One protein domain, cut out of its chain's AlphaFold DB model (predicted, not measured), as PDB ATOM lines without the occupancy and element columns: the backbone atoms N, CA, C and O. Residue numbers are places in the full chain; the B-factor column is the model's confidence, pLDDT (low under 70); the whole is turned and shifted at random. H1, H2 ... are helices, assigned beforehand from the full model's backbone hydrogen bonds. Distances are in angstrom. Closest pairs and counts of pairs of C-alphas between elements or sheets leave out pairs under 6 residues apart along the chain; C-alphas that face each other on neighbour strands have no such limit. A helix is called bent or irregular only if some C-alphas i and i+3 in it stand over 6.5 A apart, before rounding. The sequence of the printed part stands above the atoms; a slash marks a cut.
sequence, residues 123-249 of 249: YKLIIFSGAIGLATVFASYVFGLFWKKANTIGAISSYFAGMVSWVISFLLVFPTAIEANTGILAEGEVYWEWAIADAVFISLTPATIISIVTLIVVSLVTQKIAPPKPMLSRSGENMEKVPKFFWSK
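What this domain is: This is residues 123 to 249 of the 249 residues of the protein "Cation/acetate symporter" of Candidatus Hakubanella thermoalkaliphilus (UniProt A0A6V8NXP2). Two long helices, H4 and H3, fold back on each other as a long helical hairpin, and the shorter H1 and H2, one after the other in the chain, cover part of its side. A loop, residues 181 to 191, closes one end of the hairpin, and a tail of 28 residues with no named element, 222 to 249, leaves from its other end, where H4 ends. The printed part has 127 residues with four named helices in the order H1, H2, H3, H4 and no named strand, and the class is all helix. The whole is loose, with a radius of gyration of the C-alphas of 19.3 A, and elongated, spanning 64 by 33 by 22 A.

Where its parts are: The longest helix, H4, holds residues 192 to 221 and measures 42.5 A from first to last C-alpha, from (30.965, -37.562, 52.242) to (30.116, 3.812, 42.452). H3, residues 152 to 180, measures 40.3 A. It has a kink of 40 degrees near residue 173 and is only just irregular: C-alphas 172 and 175 are 6.8 A apart. H1, residues 123 to 136, begins at C-alpha 123 at (18.402, -34.342, 48.746) and measures 20.5 A. H2, residues 138 to 146, measures 12.0 A.

How they stand to each other: H3 and H4 are the hubs, touching three helices each. They form a helical hairpin at a shallow tilt of 28 degrees, opposite ways; their closest C-alphas, those of Gly 162 and Ser 211, are 4.4 A apart. H1, H3 and H4 make an up and down bundle, each running against the one before it in the chain. H1 touches residues 197 to 211 of H4 at a shallow tilt of 16 degrees, the same way, with the C-alphas of Ala 135 and Thr 208 closest at 4.7 A. With residues 132 to 136 alone H1 touches H3, at a steep tilt of 44 degrees; the C-alphas of Thr 136 and Tyr 159 are closest at 4.4 A. H2 and H3 are a helical hairpin at 38 degrees, only just a steep tilt, with the C-alphas of Ser 140 and Ala 155 closest at 4.8 A. H2 touches residues 208 to 215 of H4 at a steep tilt of 39 degrees, the closest C-alphas being those of Ala 139 and Ile 212 at 5.2 A. H1 and H2 meet only through their link. Every O i to N i+4 pair is within hydrogen-bond range in H1 and H2; in H3 it is 23 of 25 and in H4 24 of 26.

The domain as a whole: The two C-alphas farthest apart, those of Glu 187 and Glu 237, are 64.6 A apart. The printed part has no cut and ends at the chain's last residue. The links from H1 to H2 and from H2 to H3 are tight; the link from H3 to H4, 11 residues, is long. The C-alphas of residues 222 to 249 lie 20 to 32 A from the mean of all C-alphas. The mean pLDDT of the printed part is 87.8, and residues 245 to 249 are under 70.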
ATOM      1  N   TYR A 123      17.865 -35.270  47.757       72.25
ATOM      2  CA  TYR A 123      18.402 -34.342  48.746       72.25
ATOM      3  C   TYR A 123      19.578 -33.514  48.202       72.25
ATOM      4  O   TYR A 123      19.613 -32.294  48.383       72.25
ATOM      5  N   LYS A 124      20.496 -34.140  47.450       72.94
ATOM      6  CA  LYS A 124      21.666 -33.457  46.872       72.94
ATOM      7  C   LYS A 124      21.243 -32.396  45.861       72.94
ATOM      8  O   LYS A 124      21.729 -31.268  45.925       72.94
ATOM      9  N   LEU A 125      20.310 -32.721  44.965       75.25
ATOM     10  CA  LEU A 125      19.796 -31.757  43.985       75.25
ATOM     11  C   LEU A 125      19.169 -30.533  44.661       75.25
ATOM     12  O   LEU A 125      19.394 -29.407  44.215       75.25
ATOM     13  N   ILE A 126      18.406 -30.745  45.738       77.44
ATOM     14  CA  ILE A 126      17.742 -29.655  46.463       77.44
ATOM     15  C   ILE A 126      18.771 -28.730  47.119       77.44
ATOM     16  O   ILE A 126      18.666 -27.510  46.964       77.44
ATOM     17  N   ILE A 127      19.783 -29.291  47.790       77.62
ATOM     18  CA  ILE A 127      20.860 -28.505  48.410       77.62
ATOM     19  C   ILE A 127      21.581 -27.658  47.366       77.62
ATOM     20  O   ILE A 127      21.691 -26.442  47.530       77.62
ATOM     21  N   PHE A 128      22.054 -28.279  46.284       75.81
ATOM     22  CA  PHE A 128      22.829 -27.570  45.267       75.81
ATOM     23  C   PHE A 128      22.004 -26.479  44.572       75.81
ATOM     24  O   PHE A 128      22.496 -25.368  44.373       75.81
ATOM     25  N   SER A 129      20.738 -26.762  44.256       78.81
ATOM     26  CA  SER A 129      19.825 -25.788  43.649       78.81
ATOM     27  C   SER A 129      19.571 -24.583  44.565       78.81
ATOM     28  O   SER A 129      19.715 -23.430  44.144       78.81
ATOM     29  N   GLY A 130      19.256 -24.833  45.842       77.44
ATOM     30  CA  GLY A 130      18.990 -23.776  46.820       77.44
ATOM     31  C   GLY A 130      20.214 -22.905  47.108       77.44
ATOM     32  O   GLY A 130      20.097 -21.680  47.215       77.44
ATOM     33  N   ALA A 131      21.395 -23.523  47.165       77.81
ATOM     34  CA  ALA A 131      22.654 -22.841  47.416       77.81
ATOM     35  C   ALA A 131      22.955 -21.768  46.357       77.81
ATOM     36  O   ALA A 131      23.204 -20.602  46.682       77.81
ATOM     37  N   ILE A 132      22.846 -22.125  45.077       76.75
ATOM     38  CA  ILE A 132      23.113 -21.192  43.977       76.75
ATOM     39  C   ILE A 132      22.154 -19.995  44.039       76.75
ATOM     40  O   ILE A 132      22.583 -18.851  43.862       76.75
ATOM     41  N   GLY A 133      20.872 -20.225  44.339       82.81
ATOM     42  CA  GLY A 133      19.872 -19.157  44.424       82.81
ATOM     43  C   GLY A 133      20.205 -18.096  45.480       82.81
ATOM     44  O   GLY A 133      20.170 -16.895  45.187       82.81
ATOM     45  N   LEU A 134      20.579 -18.528  46.688       84.25
ATOM     46  CA  LEU A 134      20.897 -17.632  47.807       84.25
ATOM     47  C   LEU A 134      22.208 -16.860  47.614       84.25
ATOM     48  O   LEU A 134      22.278 -15.680  47.965       84.25
ATOM     49  N   ALA A 135      23.237 -17.486  47.044       85.81
ATOM     50  CA  ALA A 135      24.516 -16.817  46.811       85.81
ATOM     51  C   ALA A 135      24.435 -15.763  45.691       85.81
ATOM     52  O   ALA A 135      25.093 -14.723  45.764       85.81
ATOM     53  N   THR A 136      23.629 -16.011  44.652       85.88
ATOM     54  CA  THR A 136      23.720 -15.259  43.387       85.88
ATOM     55  C   THR A 136      22.542 -14.317  43.126       85.88
ATOM     56  O   THR A 136      22.744 -13.168  42.730       85.88
ATOM     57  N   VAL A 137      21.303 -14.761  43.353       89.12
ATOM     58  CA  VAL A 137      20.091 -14.023  42.945       89.12
ATOM     59  C   VAL A 137      19.486 -13.228  44.098       89.12
ATOM     60  O   VAL A 137      18.901 -12.169  43.881       89.12
ATOM     61  N   PHE A 138      19.650 -13.696  45.337       92.88
ATOM     62  CA  PHE A 138      19.015 -13.083  46.505       92.88
ATOM     63  C   PHE A 138      19.299 -11.579  46.633       92.88
ATOM     64  O   PHE A 138      18.364 -10.782  46.735       92.88
ATOM     65  N   ALA A 139      20.574 -11.176  46.586       92.69
ATOM     66  CA  ALA A 139      20.961  -9.777  46.757       92.69
ATOM     67  C   ALA A 139      20.342  -8.887  45.668       92.69
ATOM     68  O   ALA A 139      19.694  -7.887  45.977       92.69
ATOM     69  N   SER A 140      20.484  -9.276  44.400       91.56
ATOM     70  CA  SER A 140      19.959  -8.511  43.266       91.56
ATOM     71  C   SER A 140      18.433  -8.411  43.280       91.56
ATOM     72  O   SER A 140      17.899  -7.328  43.033       91.56
ATOM     73  N   TYR A 141      17.731  -9.480  43.655       90.94
ATOM     74  CA  TYR A 141      16.273  -9.485  43.762       90.94
ATOM     75  C   TYR A 141      15.768  -8.603  44.914       90.94
ATOM     76  O   TYR A 141      14.956  -7.699  44.705       90.94
ATOM     77  N   VAL A 142      16.280  -8.809  46.132       92.44
ATOM     78  CA  VAL A 142      15.830  -8.072  47.325       92.44
ATOM     79  C   VAL A 142      16.187  -6.592  47.216       92.44
ATOM     80  O   VAL A 142      15.324  -5.728  47.383       92.44
ATOM     81  N   PHE A 143      17.435  -6.259  46.892       91.94
ATOM     82  CA  PHE A 143      17.840  -4.858  46.792       91.94
ATOM     83  C   PHE A 143      17.246  -4.184  45.558       91.94
ATOM     84  O   PHE A 143      16.893  -3.011  45.643       91.94
ATOM     85  N   GLY A 144      17.040  -4.917  44.462       88.56
ATOM     86  CA  GLY A 144      16.301  -4.418  43.305       88.56
ATOM     87  C   GLY A 144      14.886  -3.962  43.669       88.56
ATOM     88  O   GLY A 144      14.460  -2.913  43.201       88.56
ATOM     89  N   LEU A 145      14.188  -4.687  44.553       87.44
ATOM     90  CA  LEU A 145      12.823  -4.365  44.994       87.44
ATOM     91  C   LEU A 145      12.750  -3.330  46.123       87.44
ATOM     92  O   LEU A 145      11.812  -2.525  46.190       87.44
ATOM     93  N   PHE A 146      13.706  -3.327  47.048       87.44
ATOM     94  CA  PHE A 146      13.601  -2.516  48.265       87.44
ATOM     95  C   PHE A 146      14.531  -1.304  48.280       87.44
ATOM     96  O   PHE A 146      14.153  -0.269  48.836       87.44
ATOM     97  N   TRP A 147      15.681  -1.361  47.608       91.81
ATOM     98  CA  TRP A 147      16.699  -0.319  47.663       91.81
ATOM     99  C   TRP A 147      16.713   0.552  46.401       91.81
ATOM    100  O   TRP A 147      17.189   0.163  45.343       91.81
ATOM    101  N   LYS A 148      16.261   1.804  46.539       88.44
ATOM    102  CA  LYS A 148      16.122   2.767  45.422       88.44
ATOM    103  C   LYS A 148      17.426   3.112  44.691       88.44
ATOM    104  O   LYS A 148      17.389   3.729  43.636       88.44
ATOM    105  N   LYS A 149      18.576   2.788  45.283       91.69
ATOM    106  CA  LYS A 149      19.901   3.060  44.716       91.69
ATOM    107  C   LYS A 149      20.480   1.870  43.946       91.69
ATOM    108  O   LYS A 149      21.550   2.034  43.365       91.69
ATOM    109  N   ALA A 150      19.804   0.717  43.940       92.75
ATOM    110  CA  ALA A 150      20.216  -0.451  43.174       92.75
ATOM    111  C   ALA A 150      20.171  -0.152  41.668       92.75
ATOM    112  O   ALA A 150      19.246   0.491  41.173       92.75
ATOM    113  N   ASN A 151      21.166  -0.635  40.929       95.06
ATOM    114  CA  ASN A 151      21.242  -0.473  39.480       95.06
ATOM    115  C   ASN A 151      21.666  -1.774  38.786       95.06
ATOM    116  O   ASN A 151      22.103  -2.732  39.425       95.06
ATOM    117  N   THR A 152      21.540  -1.808  37.457       93.50
ATOM    118  CA  THR A 152      21.801  -3.015  36.659       93.50
ATOM    119  C   THR A 152      23.251  -3.498  36.776       93.50
ATOM    120  O   THR A 152      23.472  -4.698  36.902       93.50
ATOM    121  N   ILE A 153      24.236  -2.590  36.799       95.69
ATOM    122  CA  ILE A 153      25.657  -2.971  36.902       95.69
ATOM    123  C   ILE A 153      25.959  -3.597  38.267       95.69
ATOM    124  O   ILE A 153      26.614  -4.637  38.327       95.69
ATOM    125  N   GLY A 154      25.455  -3.013  39.357       95.19
ATOM    126  CA  GLY A 154      25.614  -3.579  40.698       95.19
ATOM    127  C   GLY A 154      24.905  -4.919  40.854       95.19
ATOM    128  O   GLY A 154      25.485  -5.841  41.419       95.19
ATOM    129  N   ALA A 155      23.711  -5.076  40.274       94.62
ATOM    130  CA  ALA A 155      22.994  -6.349  40.267       94.62
ATOM    131  C   ALA A 155      23.783  -7.456  39.543       94.62
ATOM    132  O   ALA A 155      24.011  -8.519  40.119       94.62
ATOM    133  N   ILE A 156      24.274  -7.201  38.326       95.25
ATOM    134  CA  ILE A 156      25.072  -8.178  37.565       95.25
ATOM    135  C   ILE A 156      26.392  -8.486  38.287       95.25
ATOM    136  O   ILE A 156      26.775  -9.647  38.413       95.25
ATOM    137  N   SER A 157      27.067  -7.461  38.815       96.06
ATOM    138  CA  SER A 157      28.328  -7.643  39.544       96.06
ATOM    139  C   SER A 157      28.131  -8.477  40.808       96.06
ATOM    140  O   SER A 157      28.940  -9.355  41.089       96.06
ATOM    141  N   SER A 158      27.035  -8.256  41.542       95.94
ATOM    142  CA  SER A 158      26.695  -9.044  42.731       95.94
ATOM    143  C   SER A 158      26.434 -10.513  42.419       95.94
ATOM    144  O   SER A 158      26.887 -11.375  43.166       95.94
ATOM    145  N   TYR A 159      25.789 -10.805  41.284       94.75
ATOM    146  CA  TYR A 159      25.534 -12.172  40.841       94.75
ATOM    147  C   TYR A 159      26.846 -12.940  40.647       94.75
ATOM    148  O   TYR A 159      27.046 -13.993  41.253       94.75
ATOM    149  N   PHE A 160      27.772 -12.382  39.859       95.50
ATOM    150  CA  PHE A 160      29.060 -13.027  39.597       95.50
ATOM    151  C   PHE A 160      29.960 -13.055  40.831       95.50
ATOM    152  O   PHE A 160      30.584 -14.078  41.095       95.50
ATOM    153  N   ALA A 161      30.002 -11.979  41.621       95.50
ATOM    154  CA  ALA A 161      30.775 -11.955  42.859       95.50
ATOM    155  C   ALA A 161      30.261 -12.992  43.867       95.50
ATOM    156  O   ALA A 161      31.063 -13.702  44.469       95.50
ATOM    157  N   GLY A 162      28.941 -13.134  44.009       94.81
ATOM    158  CA  GLY A 162      28.314 -14.168  44.830       94.81
ATOM    159  C   GLY A 162      28.637 -15.578  44.340       94.81
ATOM    160  O   GLY A 162      29.044 -16.423  45.129       94.81
ATOM    161  N   MET A 163      28.546 -15.823  43.030       93.62
ATOM    162  CA  MET A 163      28.870 -17.127  42.440       93.62
ATOM    163  C   MET A 163      30.342 -17.502  42.650       93.62
ATOM    164  O   MET A 163      30.643 -18.587  43.142       93.62
ATOM    165  N   VAL A 164      31.262 -16.600  42.303       95.00
ATOM    166  CA  VAL A 164      32.707 -16.835  42.412       95.00
ATOM    167  C   VAL A 164      33.117 -16.997  43.872       95.00
ATOM    168  O   VAL A 164      33.848 -17.929  44.202       95.00
ATOM    169  N   SER A 165      32.621 -16.136  44.763       94.88
ATOM    170  CA  SER A 165      32.927 -16.249  46.192       94.88
ATOM    171  C   SER A 165      32.359 -17.517  46.821       94.88
ATOM    172  O   SER A 165      33.027 -18.088  47.678       94.88
ATOM    173  N   TRP A 166      31.194 -18.000  46.381       94.44
ATOM    174  CA  TRP A 166      30.643 -19.276  46.840       94.44
ATOM    175  C   TRP A 166      31.521 -20.454  46.427       94.44
ATOM    176  O   TRP A 166      31.875 -21.261  47.281       94.44
ATOM    177  N   VAL A 167      31.947 -20.515  45.161       93.19
ATOM    178  CA  VAL A 167      32.848 -21.575  44.681       93.19
ATOM    179  C   VAL A 167      34.181 -21.542  45.430       93.19
ATOM    180  O   VAL A 167      34.648 -22.579  45.889       93.19
ATOM    181  N   ILE A 168      34.782 -20.361  45.606       95.06
ATOM    182  CA  ILE A 168      36.042 -20.225  46.353       95.06
ATOM    183  C   ILE A 168      35.854 -20.652  47.812       95.06
ATOM    184  O   ILE A 168      36.651 -21.432  48.324       95.06
ATOM    185  N   SER A 169      34.795 -20.179  48.473       93.88
ATOM    186  CA  SER A 169      34.508 -20.537  49.868       93.88
ATOM    187  C   SER A 169      34.286 -22.040  50.017       93.88
ATOM    188  O   SER A 169      34.843 -22.639  50.931       93.88
ATOM    189  N   PHE A 170      33.574 -22.662  49.072       93.44
ATOM    190  CA  PHE A 170      33.367 -24.107  49.046       93.44
ATOM    191  C   PHE A 170      34.698 -24.852  48.985       93.44
ATOM    192  O   PHE A 170      34.942 -25.721  49.813       93.44
ATOM    193  N   LEU A 171      35.595 -24.472  48.072       94.12
ATOM    194  CA  LEU A 171      36.905 -25.113  47.943       94.12
ATOM    195  C   LEU A 171      37.785 -24.946  49.193       94.12
ATOM    196  O   LEU A 171      38.578 -25.834  49.492       94.12
ATOM    197  N   LEU A 172      37.645 -23.836  49.923       95.19
ATOM    198  CA  LEU A 172      38.391 -23.582  51.161       95.19
ATOM    199  C   LEU A 172      37.821 -24.338  52.367       95.19
ATOM    200  O   LEU A 172      38.584 -24.810  53.206       95.19
ATOM    201  N   VAL A 173      36.495 -24.448  52.465       94.69
ATOM    202  CA  VAL A 173      35.807 -25.090  53.597       94.69
ATOM    203  C   VAL A 173      35.743 -26.607  53.427       94.69
ATOM    204  O   VAL A 173      35.777 -27.335  54.418       94.69
ATOM    205  N   PHE A 174      35.685 -27.113  52.195       93.56
ATOM    206  CA  PHE A 174      35.488 -28.537  51.928       93.56
ATOM    207  C   PHE A 174      36.513 -29.464  52.615       93.56
ATOM    208  O   PHE A 174      36.074 -30.440  53.219       93.56
ATOM    209  N   PRO A 175      37.829 -29.166  52.650       94.06
ATOM    210  CA  PRO A 175      38.789 -29.976  53.404       94.06
ATOM    211  C   PRO A 175      38.466 -30.044  54.901       94.06
ATOM    212  O   PRO A 175      38.412 -31.126  55.476       94.06
ATOM    213  N   THR A 176      38.156 -28.900  55.518       93.44
ATOM    214  CA  THR A 176      37.783 -28.851  56.941       93.44
ATOM    215  C   THR A 176      36.450 -29.546  57.219       93.44
ATOM    216  O   THR A 176      36.271 -30.140  58.278       93.44
ATOM    217  N   ALA A 177      35.521 -29.523  56.259       92.38
ATOM    218  CA  ALA A 177      34.251 -30.226  56.367       92.38
ATOM    219  C   ALA A 177      34.434 -31.749  56.293       92.38
ATOM    220  O   ALA A 177      33.733 -32.468  56.998       92.38
ATOM    221  N   ILE A 178      35.385 -32.244  55.490       92.31
ATOM    222  CA  ILE A 178      35.762 -33.667  55.465       92.31
ATOM    223  C   ILE A 178      36.326 -34.081  56.824       92.31
ATOM    224  O   ILE A 178      35.867 -35.068  57.395       92.31
ATOM    225  N   GLU A 179      37.276 -33.313  57.364       91.25
ATOM    226  CA  GLU A 179      37.881 -33.593  58.673       91.25
ATOM    227  C   GLU A 179      36.824 -33.631  59.786       91.25
ATOM    228  O   GLU A 179      36.795 -34.573  60.573       91.25
ATOM    229  N   ALA A 180      35.905 -32.660  59.807       90.38
ATOM    230  CA  ALA A 180      34.814 -32.607  60.779       90.38
ATOM    231  C   ALA A 180      33.807 -33.765  60.640       90.38
ATOM    232  O   ALA A 180      33.165 -34.136  61.619       90.38
ATOM    233  N   ASN A 181      33.682 -34.340  59.441       91.31
ATOM    234  CA  ASN A 181      32.777 -35.447  59.128       91.31
ATOM    235  C   ASN A 181      33.493 -36.802  59.007       91.31
ATOM    236  O   ASN A 181      32.977 -37.725  58.373       91.31
ATOM    237  N   THR A 182      34.673 -36.942  59.611       91.00
ATOM    238  CA  THR A 182      35.402 -38.213  59.690       91.00
ATOM    239  C   THR A 182      35.257 -38.815  61.084       91.00
ATOM    240  O   THR A 182      35.457 -38.128  62.081       91.00
ATOM    241  N   GLY A 183      34.938 -40.108  61.175       84.62
ATOM    242  CA  GLY A 183      34.932 -40.820  62.456       84.62
ATOM    243  C   GLY A 183      33.683 -40.622  63.322       84.62
ATOM    244  O   GLY A 183      33.736 -40.939  64.505       84.62
ATOM    245  N   ILE A 184      32.578 -40.087  62.776       83.25
ATOM    246  CA  ILE A 184      31.382 -39.743  63.570       83.25
ATOM    247  C   ILE A 184      30.667 -40.988  64.124       83.25
ATOM    248  O   ILE A 184      30.437 -41.059  65.329       83.25
ATOM    249  N   LEU A 185      30.271 -41.942  63.268       81.19
ATOM    250  CA  LEU A 185      29.577 -43.170  63.710       81.19
ATOM    251  C   LEU A 185      30.472 -44.412  63.616       81.19
ATOM    252  O   LEU A 185      30.283 -45.356  64.379       81.19
ATOM    253  N   ALA A 186      31.453 -44.405  62.711       82.25
ATOM    254  CA  ALA A 186      32.468 -45.439  62.566       82.25
ATOM    255  C   ALA A 186      33.852 -44.793  62.450       82.25
ATOM    256  O   ALA A 186      34.049 -43.867  61.662       82.25
ATOM    257  N   GLU A 187      34.804 -45.266  63.255       84.75
ATOM    258  CA  GLU A 187      36.154 -44.708  63.325       84.75
ATOM    259  C   GLU A 187      36.867 -44.822  61.965       84.75
ATOM    260  O   GLU A 187      36.926 -45.893  61.366       84.75
ATOM    261  N   GLY A 188      37.393 -43.700  61.464       82.31
ATOM    262  CA  GLY A 188      38.103 -43.637  60.181       82.31
ATOM    263  C   GLY A 188      37.225 -43.550  58.927       82.31
ATOM    264  O   GLY A 188      37.773 -43.359  57.841       82.31
ATOM    265  N   GLU A 189      35.894 -43.630  59.038       87.38
ATOM    266  CA  GLU A 189      34.998 -43.447  57.888       87.38
ATOM    267  C   GLU A 189      34.615 -41.980  57.669       87.38
ATOM    268  O   GLU A 189      34.337 -41.241  58.616       87.38
ATOM    269  N   VAL A 190      34.584 -41.565  56.398       87.19
ATOM    270  CA  VAL A 190      34.207 -40.210  55.974       87.19
ATOM    271  C   VAL A 190      32.755 -40.195  55.509       87.19
ATOM    272  O   VAL A 190      32.398 -40.848  54.524       87.19
ATOM    273  N   TYR A 191      31.934 -39.362  56.142       86.69
ATOM    274  CA  TYR A 191      30.551 -39.120  55.728       86.69
ATOM    275  C   TYR A 191      30.509 -38.053  54.629       86.69
ATOM    276  O   TYR A 191      30.199 -36.886  54.865       86.69
ATOM    277  N   TRP A 192      30.832 -38.460  53.398       84.75
ATOM    278  CA  TRP A 192      30.965 -37.562  52.242       84.75
ATOM    279  C   TRP A 192      29.746 -36.682  51.983       84.75
ATOM    280  O   TRP A 192      29.887 -35.514  51.634       84.75
ATOM    281  N   GLU A 193      28.543 -37.227  52.142       81.44
ATOM    282  CA  GLU A 193      27.317 -36.473  51.880       81.44
ATOM    283  C   GLU A 193      27.130 -35.326  52.870       81.44
ATOM    284  O   GLU A 193      26.727 -34.231  52.475       81.44
ATOM    285  N   TRP A 194      27.475 -35.564  54.134       85.81
ATOM    286  CA  TRP A 194      27.390 -34.570  55.196       85.81
ATOM    287  C   TRP A 194      28.483 -33.520  55.023       85.81
ATOM    288  O   TRP A 194      28.184 -32.332  55.012       85.81
ATOM    289  N   ALA A 195      29.714 -33.949  54.723       88.94
ATOM    290  CA  ALA A 195      30.822 -33.046  54.418       88.94
ATOM    291  C   ALA A 195      30.508 -32.099  53.246       88.94
ATOM    292  O   ALA A 195      30.790 -30.901  53.312       88.94
ATOM    293  N   ILE A 196      29.902 -32.616  52.169       88.50
ATOM    294  CA  ILE A 196      29.478 -31.799  51.023       88.50
ATOM    295  C   ILE A 196      28.371 -30.829  51.442       88.50
ATOM    296  O   ILE A 196      28.451 -29.648  51.106       88.50
ATOM    297  N   ALA A 197      27.348 -31.306  52.158       87.75
ATOM    298  CA  ALA A 197      26.243 -30.464  52.610       87.75
ATOM    299  C   ALA A 197      26.742 -29.320  53.506       87.75
ATOM    300  O   ALA A 197      26.443 -28.155  53.230       87.75
ATOM    301  N   ASP A 198      27.567 -29.626  54.506       89.75
ATOM    302  CA  ASP A 198      28.165 -28.649  55.414       89.75
ATOM    303  C   ASP A 198      28.995 -27.621  54.650       89.75
ATOM    304  O   ASP A 198      28.791 -26.416  54.809       89.75
ATOM    305  N   ALA A 199      29.881 -28.075  53.759       91.88
ATOM    306  CA  ALA A 199      30.687 -27.176  52.944       91.88
ATOM    307  C   ALA A 199      29.816 -26.259  52.078       91.88
ATOM    308  O   ALA A 199      30.095 -25.061  51.991       91.88
ATOM    309  N   VAL A 200      28.741 -26.779  51.476       90.81
ATOM    310  CA  VAL A 200      27.791 -25.975  50.700       90.81
ATOM    311  C   VAL A 200      27.130 -24.913  51.578       90.81
ATOM    312  O   VAL A 200      27.178 -23.736  51.214       90.81
ATOM    313  N   PHE A 201      26.553 -25.288  52.722       90.06
ATOM    314  CA  PHE A 201      25.812 -24.365  53.589       90.06
ATOM    315  C   PHE A 201      26.709 -23.323  54.257       90.06
ATOM    316  O   PHE A 201      26.383 -22.133  54.247       90.06
ATOM    317  N   ILE A 202      27.857 -23.739  54.792       92.12
ATOM    318  CA  ILE A 202      28.816 -22.833  55.433       92.12
ATOM    319  C   ILE A 202      29.307 -21.797  54.419       92.12
ATOM    320  O   ILE A 202      29.371 -20.609  54.740       92.12
ATOM    321  N   SER A 203      29.560 -22.214  53.176       93.56
ATOM    322  CA  SER A 203      30.033 -21.336  52.099       93.56
ATOM    323  C   SER A 203      28.996 -20.321  51.619       93.56
ATOM    324  O   SER A 203      29.373 -19.300  51.041       93.56
ATOM    325  N   LEU A 204      27.699 -20.548  51.859       92.38
ATOM    326  CA  LEU A 204      26.654 -19.585  51.489       92.38
ATOM    327  C   LEU A 204      26.750 -18.294  52.287       92.38
ATOM    328  O   LEU A 204      26.591 -17.217  51.723       92.38
ATOM    329  N   THR A 205      27.041 -18.390  53.582       92.00
ATOM    330  CA  THR A 205      27.098 -17.220  54.465       92.00
ATOM    331  C   THR A 205      28.086 -16.150  53.970       92.00
ATOM    332  O   THR A 205      27.651 -15.018  53.728       92.00
ATOM    333  N   PRO A 206      29.386 -16.447  53.752       93.38
ATOM    334  CA  PRO A 206      30.318 -15.452  53.230       93.38
ATOM    335  C   PRO A 206      29.961 -15.020  51.804       93.38
ATOM    336  O   PRO A 206      30.058 -13.833  51.493       93.38
ATOM    337  N   ALA A 207      29.483 -15.932  50.952       94.75
ATOM    338  CA  ALA A 207      29.134 -15.613  49.570       94.75
ATOM    339  C   ALA A 207      27.964 -14.627  49.459       94.75
ATOM    340  O   ALA A 207      28.032 -13.653  48.705       94.75
ATOM    341  N   THR A 208      26.906 -14.819  50.248       94.00
ATOM    342  CA  THR A 208      25.764 -13.902  50.295       94.00
ATOM    343  C   THR A 208      26.182 -12.536  50.841       94.00
ATOM    344  O   THR A 208      25.757 -11.516  50.299       94.00
ATOM    345  N   ILE A 209      27.058 -12.480  51.852       95.31
ATOM    346  CA  ILE A 209      27.601 -11.208  52.359       95.31
ATOM    347  C   ILE A 209      28.389 -10.489  51.260       95.31
ATOM    348  O   ILE A 209      28.138  -9.311  51.001       95.31
ATOM    349  N   ILE A 210      29.296 -11.187  50.572       96.31
ATOM    350  CA  ILE A 210      30.093 -10.623  49.474       96.31
ATOM    351  C   ILE A 210      29.186 -10.139  48.340       96.31
ATOM    352  O   ILE A 210      29.392  -9.040  47.824       96.31
ATOM    353  N   SER A 211      28.158 -10.908  47.984       96.31
ATOM    354  CA  SER A 211      27.156 -10.536  46.981       96.31
ATOM    355  C   SER A 211      26.432  -9.238  47.359       96.31
ATOM    356  O   SER A 211      26.403  -8.289  46.571       96.31
ATOM    357  N   ILE A 212      25.938  -9.130  48.599       96.56
ATOM    358  CA  ILE A 212      25.260  -7.928  49.111       96.56
ATOM    359  C   ILE A 212      26.204  -6.721  49.123       96.56
ATOM    360  O   ILE A 212      25.842  -5.648  48.633       96.56
ATOM    361  N   VAL A 213      27.420  -6.880  49.650       97.06
ATOM    362  CA  VAL A 213      28.419  -5.802  49.701       97.06
ATOM    363  C   VAL A 213      28.779  -5.341  48.292       97.06
ATOM    364  O   VAL A 213      28.791  -4.138  48.028       97.06
ATOM    365  N   THR A 214      29.000  -6.278  47.369       97.19
ATOM    366  CA  THR A 214      29.304  -5.973  45.966       97.19
ATOM    367  C   THR A 214      28.165  -5.194  45.325       97.19
ATOM    368  O   THR A 214      28.421  -4.175  44.686       97.19
ATOM    369  N   LEU A 215      26.912  -5.612  45.534       97.12
ATOM    370  CA  LEU A 215      25.752  -4.888  45.023       97.12
ATOM    371  C   LEU A 215      25.760  -3.440  45.510       97.12
ATOM    372  O   LEU A 215      25.645  -2.518  44.705       97.12
ATOM    373  N   ILE A 216      25.917  -3.238  46.820       96.75
ATOM    374  CA  ILE A 216      25.863  -1.909  47.434       96.75
ATOM    375  C   ILE A 216      26.991  -1.027  46.899       96.75
ATOM    376  O   ILE A 216      26.733   0.074  46.407       96.75
ATOM    377  N   VAL A 217      28.233  -1.505  46.968       97.56
ATOM    378  CA  VAL A 217      29.416  -0.735  46.569       97.56
ATOM    379  C   VAL A 217      29.368  -0.412  45.080       97.56
ATOM    380  O   VAL A 217      29.469   0.756  44.704       97.56
ATOM    381  N   VAL A 218      29.151  -1.415  44.226       97.31
ATOM    382  CA  VAL A 218      29.148  -1.214  42.775       97.31
ATOM    383  C   VAL A 218      27.983  -0.327  42.362       97.31
ATOM    384  O   VAL A 218      28.192   0.581  41.559       97.31
ATOM    385  N   SER A 219      26.784  -0.501  42.925       96.56
ATOM    386  CA  SER A 219      25.668   0.392  42.607       96.56
ATOM    387  C   SER A 219      25.945   1.838  43.006       96.56
ATOM    388  O   SER A 219      25.645   2.728  42.216       96.56
ATOM    389  N   LEU A 220      26.561   2.101  44.165       96.19
ATOM    390  CA  LEU A 220      26.918   3.465  44.578       96.19
ATOM    391  C   LEU A 220      27.989   4.092  43.675       96.19
ATOM    392  O   LEU A 220      27.856   5.253  43.289       96.19
ATOM    393  N   VAL A 221      29.021   3.330  43.310       97.12
ATOM    394  CA  VAL A 221      30.116   3.812  42.452       97.12
ATOM    395  C   VAL A 221      29.638   4.055  41.018       97.12
ATOM    396  O   VAL A 221      30.043   5.024  40.377       97.12
ATOM    397  N   THR A 222      28.740   3.210  40.511       96.44
ATOM    398  CA  THR A 222      28.314   3.239  39.105       96.44
ATOM    399  C   THR A 222      27.043   4.047  38.858       96.44
ATOM    400  O   THR A 222      26.574   4.064  37.724       96.44
ATOM    401  N   GLN A 223      26.502   4.778  39.844       93.94
ATOM    402  CA  GLN A 223      25.258   5.549  39.661       93.94
ATOM    403  C   GLN A 223      25.305   6.539  38.495       93.94
ATOM    404  O   GLN A 223      24.291   6.755  37.838       93.94
ATOM    405  N   LYS A 224      26.474   7.133  38.229       91.75
ATOM    406  CA  LYS A 224      26.649   8.073  37.112       91.75
ATOM    407  C   LYS A 224      26.621   7.389  35.743       91.75
ATOM    408  O   LYS A 224      26.280   8.034  34.762       91.75
ATOM    409  N   ILE A 225      26.998   6.110  35.681       93.38
ATOM    410  CA  ILE A 225      27.095   5.323  34.442       93.38
ATOM    411  C   ILE A 225      25.784   4.571  34.194       93.38
ATOM    412  O   ILE A 225      25.247   4.592  33.092       93.38
ATOM    413  N   ALA A 226      25.256   3.925  35.232       91.88
ATOM    414  CA  ALA A 226      24.000   3.193  35.215       91.88
ATOM    415  C   ALA A 226      23.098   3.723  36.338       91.88
ATOM    416  O   ALA A 226      23.191   3.248  37.476       91.88
ATOM    417  N   PRO A 227      22.235   4.711  36.056       91.38
ATOM    418  CA  PRO A 227      21.304   5.205  37.057       91.38
ATOM    419  C   PRO A 227      20.283   4.115  37.442       91.38
ATOM    420  O   PRO A 227      19.929   3.276  36.603       91.38
ATOM    421  N   PRO A 228      19.794   4.108  38.698       90.38
ATOM    422  CA  PRO A 228      18.692   3.246  39.115       90.38
ATOM    423  C   PRO A 228      17.475   3.419  38.204       90.38
ATOM    424  O   PRO A 228      17.067   4.543  37.909       90.38
ATOM    425  N   LYS A 229      16.902   2.304  37.744       87.88
ATOM    426  CA  LYS A 229      15.707   2.326  36.895       87.88
ATOM    427  C   LYS A 229      14.450   2.404  37.769       87.88
ATOM    428  O   LYS A 229      14.388   1.689  38.771       87.88
ATOM    429  N   PRO A 230      13.451   3.224  37.398       84.06
ATOM    430  CA  PRO A 230      12.191   3.269  38.125       84.06
ATOM    431  C   PRO A 230      11.455   1.934  37.994       84.06
ATOM    432  O   PRO A 230      11.542   1.255  36.968       84.06
ATOM    433  N   MET A 231      10.704   1.565  39.031       81.12
ATOM    434  CA  MET A 231       9.808   0.411  38.963       81.12
ATOM    435  C   MET A 231       8.594   0.778  38.131       81.12
ATOM    436  O   MET A 231       7.820   1.654  38.520       81.12
ATOM    437  N   LEU A 232       8.439   0.106  36.997       84.69
ATOM    438  CA  LEU A 232       7.309   0.295  36.104       84.69
ATOM    439  C   LEU A 232       6.415  -0.944  36.132       84.69
ATOM    440  O   LEU A 232       6.902  -2.074  36.207       84.69
ATOM    441  N   SER A 233       5.105  -0.730  36.060       82.00
ATOM    442  CA  SER A 233       4.141  -1.800  35.828       82.00
ATOM    443  C   SER A 233       4.309  -2.365  34.413       82.00
ATOM    444  O   SER A 233       4.983  -1.783  33.559       82.00
ATOM    445  N   ARG A 234       3.614  -3.468  34.112       74.00
ATOM    446  CA  ARG A 234       3.531  -3.984  32.735       74.00
ATOM    447  C   ARG A 234       2.961  -2.949  31.749       74.00
ATOM    448  O   ARG A 234       3.308  -2.999  30.575       74.00
ATOM    449  N   SER A 235       2.113  -2.024  32.211       80.19
ATOM    450  CA  SER A 235       1.565  -0.917  31.412       80.19
ATOM    451  C   SER A 235       2.477   0.318  31.354       80.19
ATOM    452  O   SER A 235       2.129   1.291  30.694       80.19
ATOM    453  N   GLY A 236       3.643   0.291  32.011       81.25
ATOM    454  CA  GLY A 236       4.594   1.406  32.042       81.25
ATOM    455  C   GLY A 236       4.318   2.450  33.128       81.25
ATOM    456  O   GLY A 236       4.957   3.499  33.143       81.25
ATOM    457  N   GLU A 237       3.389   2.189  34.048       85.31
ATOM    458  CA  GLU A 237       3.052   3.115  35.134       85.31
ATOM    459  C   GLU A 237       4.098   3.069  36.250       85.31
ATOM    460  O   GLU A 237       4.557   1.997  36.639       85.31
ATOM    461  N   ASN A 238       4.454   4.229  36.807       83.00
ATOM    462  CA  ASN A 238       5.430   4.308  37.890       83.00
ATOM    463  C   ASN A 238       4.852   3.750  39.202       83.00
ATOM    464  O   ASN A 238       3.896   4.289  39.761       83.00
ATOM    465  N   MET A 239       5.484   2.698  39.719       81.88
ATOM    466  CA  MET A 239       5.067   1.982  40.923       81.88
ATOM    467  C   MET A 239       5.783   2.439  42.203       81.88
ATOM    468  O   MET A 239       5.513   1.905  43.274       81.88
ATOM    469  N   GLU A 240       6.669   3.436  42.159       76.25
ATOM    470  CA  GLU A 240       7.449   3.858  43.337       76.25
ATOM    471  C   GLU A 240       6.598   4.418  44.482       76.25
ATOM    472  O   GLU A 240       7.013   4.361  45.643       76.25
ATOM    473  N   LYS A 241       5.435   4.989  44.149       73.88
ATOM    474  CA  LYS A 241       4.472   5.540  45.114       73.88
ATOM    475  C   LYS A 241       3.443   4.512  45.573       73.88
ATOM    476  O   LYS A 241       2.665   4.810  46.475       73.88
ATOM    477  N   VAL A 242       3.422   3.328  44.962       76.12
ATOM    478  CA  VAL A 242       2.535   2.254  45.396       76.12
ATOM    479  C   VAL A 242       3.065   1.737  46.735       76.12
ATOM    480  O   VAL A 242       4.260   1.437  46.838       76.12
ATOM    481  N   PRO A 243       2.220   1.652  47.775       72.44
ATOM    482  CA  PRO A 243       2.628   1.096  49.053       72.44
ATOM    483  C   PRO A 243       3.192  -0.314  48.845       72.44
ATOM    484  O   PRO A 243       2.481  -1.227  48.432       72.44
ATOM    485  N   LYS A 244       4.496  -0.484  49.112       70.06
ATOM    486  CA  LYS A 244       5.206  -1.765  48.923       70.06
ATOM    487  C   LYS A 244       4.653  -2.872  49.815       70.06
ATOM    488  O   LYS A 244       4.804  -4.050  49.514       70.06
ATOM    489  N   PHE A 245       4.025  -2.477  50.916       67.88
ATOM    490  CA  PHE A 245       3.353  -3.373  51.828       67.88
ATOM    491  C   PHE A 245       1.875  -3.020  51.887       67.88
ATOM    492  O   PHE A 245       1.510  -1.863  52.074       67.88
ATOM    493  N   PHE A 246       1.017  -4.036  51.826       62.53
ATOM    494  CA  PHE A 246      -0.441  -3.888  51.904       62.53
ATOM    495  C   PHE A 246      -0.947  -3.234  53.207       62.53
ATOM    496  O   PHE A 246      -2.137  -2.958  53.330       62.53
ATOM    497  N   TRP A 247      -0.069  -3.012  54.192       60.44
ATOM    498  CA  TRP A 247      -0.370  -2.364  55.470       60.44
ATOM    499  C   TRP A 247       0.165  -0.932  55.601       60.44
ATOM    500  O   TRP A 247      -0.148  -0.285  56.596       60.44
ATOM    501  N   SER A 248       0.956  -0.418  54.651       54.78
ATOM    502  CA  SER A 248       1.324   1.001  54.663       54.78
ATOM    503  C   SER A 248       0.173   1.806  54.062       54.78
ATOM    504  O   SER A 248       0.104   1.983  52.845       54.78
ATOM    505  N   LYS A 249      -0.762   2.211  54.921       50.75
ATOM    506  CA  LYS A 249      -1.587   3.397  54.685       50.75
ATOM    507  C   LYS A 249      -0.822   4.630  55.139       50.75
ATOM    508  O   LYS A 249      -0.127   4.515  56.173       50.75
TER     509      LYS A 249